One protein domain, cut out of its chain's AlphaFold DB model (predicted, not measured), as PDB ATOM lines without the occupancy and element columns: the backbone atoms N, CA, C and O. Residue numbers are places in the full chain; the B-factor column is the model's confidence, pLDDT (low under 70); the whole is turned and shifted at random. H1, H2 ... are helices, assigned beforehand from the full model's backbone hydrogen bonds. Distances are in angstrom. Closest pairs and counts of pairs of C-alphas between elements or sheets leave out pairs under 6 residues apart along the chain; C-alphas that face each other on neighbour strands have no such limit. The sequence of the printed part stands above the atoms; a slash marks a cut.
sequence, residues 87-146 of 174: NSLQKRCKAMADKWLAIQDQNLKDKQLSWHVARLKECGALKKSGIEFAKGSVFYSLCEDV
ATOM      1  N   ASN A  87     -35.057 -55.506  -1.687       79.81
ATOM      2  CA  ASN A  87     -33.669 -55.960  -1.701       79.81
ATOM      3  C   ASN A  87     -33.128 -56.181  -3.123       79.81
ATOM      4  O   ASN A  87     -31.912 -56.163  -3.328       79.81
ATOM      5  N   SER A  88     -33.995 -56.399  -4.115       84.75
ATOM      6  CA  SER A  88     -33.582 -56.726  -5.481       84.75
ATOM      7  C   SER A  88     -33.022 -55.502  -6.213       84.75
ATOM      8  O   SER A  88     -31.933 -55.579  -6.793       84.75
ATOM      9  N   LEU A  89     -33.700 -54.354  -6.107       82.50
ATOM     10  CA  LEU A  89     -33.235 -53.072  -6.640       82.50
ATOM     11  C   LEU A  89     -31.936 -52.635  -5.963       82.50
ATOM     12  O   LEU A  89     -30.979 -52.257  -6.640       82.50
ATOM     13  N   GLN A  90     -31.848 -52.770  -4.638       82.00
ATOM     14  CA  GLN A  90     -30.623 -52.444  -3.913       82.00
ATOM     15  C   GLN A  90     -29.442 -53.329  -4.301       82.00
ATOM     16  O   GLN A  90     -28.333 -52.823  -4.466       82.00
ATOM     17  N   LYS A  91     -29.660 -54.637  -4.472       87.56
ATOM     18  CA  LYS A  91     -28.599 -55.568  -4.867       87.56
ATOM     19  C   LYS A  91     -28.071 -55.256  -6.263       87.56
ATOM     20  O   LYS A  91     -26.861 -55.249  -6.462       87.56
ATOM     21  N   ARG A  92     -28.960 -54.954  -7.217       87.12
ATOM     22  CA  ARG A  92     -28.566 -54.522  -8.568       87.12
ATOM     23  C   ARG A  92     -27.796 -53.208  -8.521       87.12
ATOM     24  O   ARG A  92     -26.766 -53.092  -9.171       87.12
ATOM     25  N   CYS A  93     -28.245 -52.254  -7.714       88.62
ATOM     26  CA  CYS A  93     -27.592 -50.957  -7.610       88.62
ATOM     27  C   CYS A  93     -26.195 -51.045  -6.968       88.62
ATOM     28  O   CYS A  93     -25.238 -50.491  -7.503       88.62
ATOM     29  N   LYS A  94     -26.044 -51.837  -5.895       88.38
ATOM     30  CA  LYS A  94     -24.732 -52.157  -5.307       88.38
ATOM     31  C   LYS A  94     -23.823 -52.869  -6.307       88.38
ATOM     32  O   LYS A  94     -22.683 -52.462  -6.474       88.38
ATOM     33  N   ALA A  95     -24.346 -53.836  -7.064       91.38
ATOM     34  CA  ALA A  95     -23.572 -54.514  -8.102       91.38
ATOM     35  C   ALA A  95     -23.081 -53.550  -9.198       91.38
ATOM     36  O   ALA A  95     -21.958 -53.690  -9.676       91.38
ATOM     37  N   MET A  96     -23.887 -52.557  -9.589       89.25
ATOM     38  CA  MET A  96     -23.454 -51.524 -10.536       89.25
ATOM     39  C   MET A  96     -22.354 -50.634  -9.945       89.25
ATOM     40  O   MET A  96     -21.382 -50.337 -10.640       89.25
ATOM     41  N   ALA A  97     -22.468 -50.257  -8.667       91.25
ATOM     42  CA  ALA A  97     -21.421 -49.519  -7.964       91.25
ATOM     43  C   ALA A  97     -20.111 -50.327  -7.889       91.25
ATOM     44  O   ALA A  97     -19.051 -49.802  -8.225       91.25
ATOM     45  N   ASP A  98     -20.183 -51.621  -7.564       91.50
ATOM     46  CA  ASP A  98     -19.023 -52.520  -7.518       91.50
ATOM     47  C   ASP A  98     -18.350 -52.651  -8.889       91.50
ATOM     48  O   ASP A  98     -17.123 -52.614  -9.008       91.50
ATOM     49  N   LYS A  99     -19.144 -52.761  -9.961       91.81
ATOM     50  CA  LYS A  99     -18.623 -52.797 -11.335       91.81
ATOM     51  C   LYS A  99     -17.927 -51.497 -11.710       91.81
ATOM     52  O   LYS A  99     -16.892 -51.538 -12.371       91.81
ATOM     53  N   TRP A 100     -18.456 -50.358 -11.273       88.31
ATOM     54  CA  TRP A 100     -17.813 -49.073 -11.504       88.31
ATOM     55  C   TRP A 100     -16.488 -48.942 -10.746       88.31
ATOM     56  O   TRP A 100     -15.493 -48.526 -11.339       88.31
ATOM     57  N   LEU A 101     -16.441 -49.366  -9.480       90.62
ATOM     58  CA  LEU A 101     -15.198 -49.411  -8.703       90.62
ATOM     59  C   LEU A 101     -14.151 -50.302  -9.378       90.62
ATOM     60  O   LEU A 101     -12.995 -49.907  -9.498       90.62
ATOM     61  N   ALA A 102     -14.565 -51.463  -9.891       93.19
ATOM     62  CA  ALA A 102     -13.676 -52.345 -10.635       93.19
ATOM     63  C   ALA A 102     -13.117 -51.671 -11.900       93.19
ATOM     64  O   ALA A 102     -11.925 -51.786 -12.171       93.19
ATOM     65  N   ILE A 103     -13.942 -50.935 -12.653       93.00
ATOM     66  CA  ILE A 103     -13.491 -50.172 -13.830       93.00
ATOM     67  C   ILE A 103     -12.506 -49.067 -13.426       93.00
ATOM     68  O   ILE A 103     -11.502 -48.864 -14.104       93.00
ATOM     69  N   GLN A 104     -12.757 -48.362 -12.323       90.00
ATOM     70  CA  GLN A 104     -11.837 -47.342 -11.810       90.00
ATOM     71  C   GLN A 104     -10.487 -47.936 -11.400       90.00
ATOM     72  O   GLN A 104      -9.447 -47.367 -11.725       90.00
ATOM     73  N   ASP A 105     -10.491 -49.103 -10.757       93.38
ATOM     74  CA  ASP A 105      -9.268 -49.826 -10.413       93.38
ATOM     75  C   ASP A 105      -8.479 -50.245 -11.665       93.38
ATOM     76  O   ASP A 105      -7.260 -50.067 -11.715       93.38
ATOM     77  N   GLN A 106      -9.161 -50.714 -12.719       92.19
ATOM     78  CA  GLN A 106      -8.497 -50.990 -14.001       92.19
ATOM     79  C   GLN A 106      -7.893 -49.722 -14.608       92.19
ATOM     80  O   GLN A 106      -6.719 -49.721 -14.965       92.19
ATOM     81  N   ASN A 107      -8.641 -48.616 -14.632       94.00
ATOM     82  CA  ASN A 107      -8.126 -47.342 -15.131       94.00
ATOM     83  C   ASN A 107      -6.878 -46.892 -14.356       94.00
ATOM     84  O   ASN A 107      -5.934 -46.391 -14.962       94.00
ATOM     85  N   LEU A 108      -6.832 -47.085 -13.034       94.75
ATOM     86  CA  LEU A 108      -5.655 -46.754 -12.224       94.75
ATOM     87  C   LEU A 108      -4.437 -47.593 -12.612       94.75
ATOM     88  O   LEU A 108      -3.350 -47.046 -12.818       94.75
ATOM     89  N   LYS A 109      -4.628 -48.905 -12.755       96.00
ATOM     90  CA  LYS A 109      -3.575 -49.831 -13.191       96.00
ATOM     91  C   LYS A 109      -3.079 -49.489 -14.595       96.00
ATOM     92  O   LYS A 109      -1.870 -49.440 -14.816       96.00
ATOM     93  N   ASP A 110      -3.979 -49.139 -15.508       96.19
ATOM     94  CA  ASP A 110      -3.633 -48.699 -16.861       96.19
ATOM     95  C   ASP A 110      -2.834 -47.388 -16.852       96.19
ATOM     96  O   ASP A 110      -1.877 -47.228 -17.618       96.19
ATOM     97  N   LYS A 111      -3.160 -46.441 -15.960       96.31
ATOM     98  CA  LYS A 111      -2.372 -45.209 -15.774       96.31
ATOM     99  C   LYS A 111      -0.975 -45.492 -15.226       96.31
ATOM    100  O   LYS A 111      -0.012 -44.899 -15.705       96.31
ATOM    101  N   GLN A 112      -0.839 -46.422 -14.286       95.62
ATOM    102  CA  GLN A 112       0.472 -46.835 -13.782       95.62
ATOM    103  C   GLN A 112       1.296 -47.504 -14.886       95.62
ATOM    104  O   GLN A 112       2.428 -47.096 -15.149       95.62
ATOM    105  N   LEU A 113       0.720 -48.478 -15.594       96.12
ATOM    106  CA  LEU A 113       1.394 -49.174 -16.687       96.12
ATOM    107  C   LEU A 113       1.804 -48.208 -17.805       96.12
ATOM    108  O   LEU A 113       2.941 -48.250 -18.273       96.12
ATOM    109  N   SER A 114       0.908 -47.305 -18.211       96.12
ATOM    110  CA  SER A 114       1.227 -46.300 -19.232       96.12
ATOM    111  C   SER A 114       2.319 -45.329 -18.783       96.12
ATOM    112  O   SER A 114       3.180 -45.000 -19.600       96.12
ATOM    113  N   TRP A 115       2.366 -44.939 -17.504       94.81
ATOM    114  CA  TRP A 115       3.481 -44.162 -16.952       94.81
ATOM    115  C   TRP A 115       4.810 -44.920 -17.047       94.81
ATOM    116  O   TRP A 115       5.794 -44.370 -17.546       94.81
ATOM    117  N   HIS A 116       4.838 -46.196 -16.652       93.31
ATOM    118  CA  HIS A 116       6.037 -47.034 -16.760       93.31
ATOM    119  C   HIS A 116       6.489 -47.201 -18.215       93.31
ATOM    120  O   HIS A 116       7.676 -47.083 -18.513       93.31
ATOM    121  N   VAL A 117       5.561 -47.429 -19.146       94.19
ATOM    122  CA  VAL A 117       5.883 -47.563 -20.572       94.19
ATOM    123  C   VAL A 117       6.410 -46.249 -21.150       94.19
ATOM    124  O   VAL A 117       7.385 -46.272 -21.899       94.19
ATOM    125  N   ALA A 118       5.805 -45.108 -20.809       95.00
ATOM    126  CA  ALA A 118       6.288 -43.796 -21.235       95.00
ATOM    127  C   ALA A 118       7.704 -43.536 -20.706       95.00
ATOM    128  O   ALA A 118       8.602 -43.219 -21.482       95.00
ATOM    129  N   ARG A 119       7.935 -43.793 -19.414       93.12
ATOM    130  CA  ARG A 119       9.256 -43.716 -18.781       93.12
ATOM    131  C   ARG A 119      10.298 -44.549 -19.527       93.12
ATOM    132  O   ARG A 119      11.342 -44.027 -19.900       93.12
ATOM    133  N   LEU A 120      10.012 -45.830 -19.773       91.81
ATOM    134  CA  LEU A 120      10.937 -46.738 -20.458       91.81
ATOM    135  C   LEU A 120      11.255 -46.271 -21.887       91.81
ATOM    136  O   LEU A 120      12.394 -46.404 -22.338       91.81
ATOM    137  N   LYS A 121      10.273 -45.697 -22.595       92.31
ATOM    138  CA  LYS A 121      10.466 -45.136 -23.939       92.31
ATOM    139  C   LYS A 121      11.383 -43.919 -23.925       92.31
ATOM    140  O   LYS A 121      12.327 -43.887 -24.712       92.31
ATOM    141  N   GLU A 122      11.150 -42.973 -23.018       91.75
ATOM    142  CA  GLU A 122      11.972 -41.762 -22.907       91.75
ATOM    143  C   GLU A 122      13.405 -42.091 -22.471       91.75
ATOM    144  O   GLU A 122      14.362 -41.706 -23.143       91.75
ATOM    145  N   CYS A 123      13.579 -42.903 -21.422       91.62
ATOM    146  CA  CYS A 123      14.899 -43.379 -20.992       91.62
ATOM    147  C   CYS A 123      15.631 -44.125 -22.126       91.62
ATOM    148  O   CYS A 123      16.829 -43.934 -22.339       91.62
ATOM    149  N   GLY A 124      14.918 -44.967 -22.882       90.81
ATOM    150  CA  GLY A 124      15.475 -45.697 -24.020       90.81
ATOM    151  C   GLY A 124      15.881 -44.794 -25.187       90.81
ATOM    152  O   GLY A 124      16.889 -45.069 -25.840       90.81
ATOM    153  N   ALA A 125      15.134 -43.719 -25.450       90.38
ATOM    154  CA  ALA A 125      15.475 -42.726 -26.464       90.38
ATOM    155  C   ALA A 125      16.721 -41.918 -26.066       90.38
ATOM    156  O   ALA A 125      17.652 -41.814 -26.864       90.38
ATOM    157  N   LEU A 126      16.784 -41.443 -24.817       90.00
ATOM    158  CA  LEU A 126      17.926 -40.691 -24.280       90.00
ATOM    159  C   LEU A 126      19.216 -41.521 -24.249       90.00
ATOM    160  O   LEU A 126      20.289 -41.046 -24.616       90.00
ATOM    161  N   LYS A 127      19.121 -42.802 -23.882       87.94
ATOM    162  CA  LYS A 127      20.290 -43.688 -23.860       87.94
ATOM    163  C   LYS A 127      20.781 -44.034 -25.268       87.94
ATOM    164  O   LYS A 127      21.977 -44.204 -25.476       87.94
ATOM    165  N   LYS A 128      19.879 -44.082 -26.259       85.69
ATOM    166  CA  LYS A 128      20.249 -44.189 -27.681       85.69
ATOM    167  C   LYS A 128      20.900 -42.915 -28.222       85.69
ATOM    168  O   LYS A 128      21.745 -43.030 -29.104       85.69
ATOM    169  N   SER A 129      20.537 -41.734 -27.716       87.75
ATOM    170  CA  SER A 129      21.209 -40.474 -28.064       87.75
ATOM    171  C   SER A 129      22.511 -40.234 -27.288       87.75
ATOM    172  O   SER A 129      23.184 -39.240 -27.542       87.75
ATOM    173  N   GLY A 130      22.898 -41.146 -26.385       83.50
ATOM    174  CA  GLY A 130      24.152 -41.081 -25.629       83.50
ATOM    175  C   GLY A 130      24.103 -40.184 -24.390       83.50
ATOM    176  O   GLY A 130      25.152 -39.839 -23.851       83.50
ATOM    177  N   ILE A 131      22.910 -39.793 -23.934       83.44
ATOM    178  CA  ILE A 131      22.730 -38.982 -22.726       83.44
ATOM    179  C   ILE A 131      22.602 -39.920 -21.522       83.44
ATOM    180  O   ILE A 131      21.682 -40.738 -21.454       83.44
ATOM    181  N   GLU A 132      23.512 -39.782 -20.557       81.38
ATOM    182  CA  GLU A 132      23.499 -40.541 -19.304       81.38
ATOM    183  C   GLU A 132      23.326 -39.612 -18.098       81.38
ATOM    184  O   GLU A 132      23.898 -38.523 -18.029       81.38
ATOM    185  N   PHE A 133      22.523 -40.048 -17.126       85.88
ATOM    186  CA  PHE A 133      22.300 -39.309 -15.885       85.88
ATOM    187  C   PHE A 133      23.393 -39.617 -14.851       85.88
ATOM    188  O   PHE A 133      23.908 -40.733 -14.779       85.88
ATOM    189  N   ALA A 134      23.726 -38.642 -14.003       88.19
ATOM    190  CA  ALA A 134      24.687 -38.836 -12.919       88.19
ATOM    191  C   ALA A 134      24.135 -39.788 -11.841       88.19
ATOM    192  O   ALA A 134      22.972 -39.666 -11.451       88.19
ATOM    193  N   LYS A 135      24.992 -40.662 -11.292       85.56
ATOM    194  CA  LYS A 135      24.624 -41.712 -10.315       85.56
ATOM    195  C   LYS A 135      23.917 -41.213  -9.046       85.56
ATOM    196  O   LYS A 135      23.200 -41.979  -8.419       85.56
ATOM    197  N   GLY A 136      24.116 -39.950  -8.664       86.75
ATOM    198  CA  GLY A 136      23.463 -39.335  -7.500       86.75
ATOM    199  C   GLY A 136      22.126 -38.644  -7.797       86.75
ATOM    200  O   GLY A 136      21.526 -38.080  -6.888       86.75
ATOM    201  N   SER A 137      21.670 -38.627  -9.053       89.62
ATOM    202  CA  SER A 137      20.431 -37.947  -9.445       89.62
ATOM    203  C   SER A 137      19.211 -38.864  -9.338       89.62
ATOM    204  O   SER A 137      19.288 -40.057  -9.627       89.62
ATOM    205  N   VAL A 138      18.050 -38.293  -9.010       87.38
ATOM    206  CA  VAL A 138      16.771 -39.030  -8.936       87.38
ATOM    207  C   VAL A 138      16.407 -39.670 -10.289       87.38
ATOM    208  O   VAL A 138      15.809 -40.745 -10.346       87.38
ATOM    209  N   PHE A 139      16.824 -39.052 -11.397       86.31
ATOM    210  CA  PHE A 139      16.593 -39.565 -12.749       86.31
ATOM    211  C   PHE A 139      17.443 -40.795 -13.085       86.31
ATOM    212  O   PHE A 139      17.011 -41.631 -13.876       86.31
ATOM    213  N   TYR A 140      18.608 -40.958 -12.450       88.06
ATOM    214  CA  TYR A 140      19.430 -42.152 -12.632       88.06
ATOM    215  C   TYR A 140      18.728 -43.402 -12.096       88.06
ATOM    216  O   TYR A 140      18.598 -44.377 -12.832       88.06
ATOM    217  N   SER A 141      18.168 -43.336 -10.881       87.94
ATOM    218  CA  SER A 141      17.375 -44.438 -10.309       87.94
ATOM    219  C   SER A 141      16.105 -44.759 -11.106       87.94
ATOM    220  O   SER A 141      15.568 -45.858 -11.011       87.94
ATOM    221  N   LEU A 142      15.608 -43.811 -11.908       89.31
ATOM    222  CA  LEU A 142      14.379 -43.971 -12.685       89.31
ATOM    223  C   LEU A 142      14.589 -44.738 -14.006       89.31
ATOM    224  O   LEU A 142      13.647 -45.375 -14.477       89.31
ATOM    225  N   CYS A 143      15.796 -44.665 -14.584       89.31
ATOM    226  CA  CYS A 143      16.172 -45.264 -15.875       89.31
ATOM    227  C   CYS A 143      17.209 -46.405 -15.751       89.31
ATOM    228  O   CYS A 143      17.775 -46.837 -16.759       89.31
ATOM    229  N   GLU A 144      17.520 -46.856 -14.533       86.56
ATOM    230  CA  GLU A 144      18.558 -47.861 -14.249       86.56
ATOM    231  C   GLU A 144      18.270 -49.228 -14.901       86.56
ATOM    232  O   GLU A 144      19.179 -49.949 -15.322       86.56
ATOM    233  N   ASP A 145      16.986 -49.552 -15.036       84.56
ATOM    234  CA  ASP A 145      16.449 -50.766 -15.646       84.56
ATOM    235  C   ASP A 145      16.682 -50.838 -17.167       84.56
ATOM    236  O   ASP A 145      16.792 -51.929 -17.735       84.56
ATOM    237  N   VAL A 146      16.809 -49.696 -17.847       85.00
ATOM    238  CA  VAL A 146      16.933 -49.640 -19.308       85.00
ATOM    239  C   VAL A 146      18.383 -49.829 -19.750       85.00
ATOM    240  O   VAL A 146      19.253 -48.977 -19.550       85.00
TER     241      VAL A 146
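Overview. This is residues 87 to 146 of the 174 residues of an uncharacterized protein of Candidatus Poribacteria bacterium (UniProt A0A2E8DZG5). One long, unbent helix, H1, makes nearly the whole length of the printed part, and after its last residue, Lys 128, a link folds back to a very short helix, H2, forming a small head beside the last turns of H1. The first part of H1, residues 87 to 115, stands free as a long arm. The printed part has 60 residues with two named helices, H1 then H2, and no named strand; the class is all helix. The whole is extended, with a radius of gyration of the C-alphas of 20.2 A, and it is a rod spanning 64 by 21 by 11 A.

Arrangement. H1, residues 87 to 128, and H2, residues 138 to 142, are close but not clearly touching, with 1 pair of C-alphas within 8 A. The closest C-alphas of the two are those of Arg 119 and Leu 142, 8.0 A apart. Their centres are 24.9 A apart. A short link of 9 residues joins them. In H1 and H2 every backbone O i to N i+4 pair is within hydrogen-bond range.

Along the chain. H1 begins at Asn 87, with its C-alpha at (-33.669, -55.960, -1.701), and ends at Lys 128, with its C-alpha at (20.249, -44.189, -27.681). From first to last C-alpha it measures 61.0 A. H2 runs from Val 138 to Leu 142, whose C-alpha is at (14.379, -43.971, -12.685), and measures 6.6 A from first to last C-alpha.

Size, cuts and confidence. The two C-alphas farthest apart are those of Asn 87 and Gly 130, at 64.3 A. Without residues 87 to 115, the body of 31 residues spans 23 by 20 by 11 A. The printed part has no cut. The mean pLDDT of the printed part is 89.7, and no printed residue is under 70.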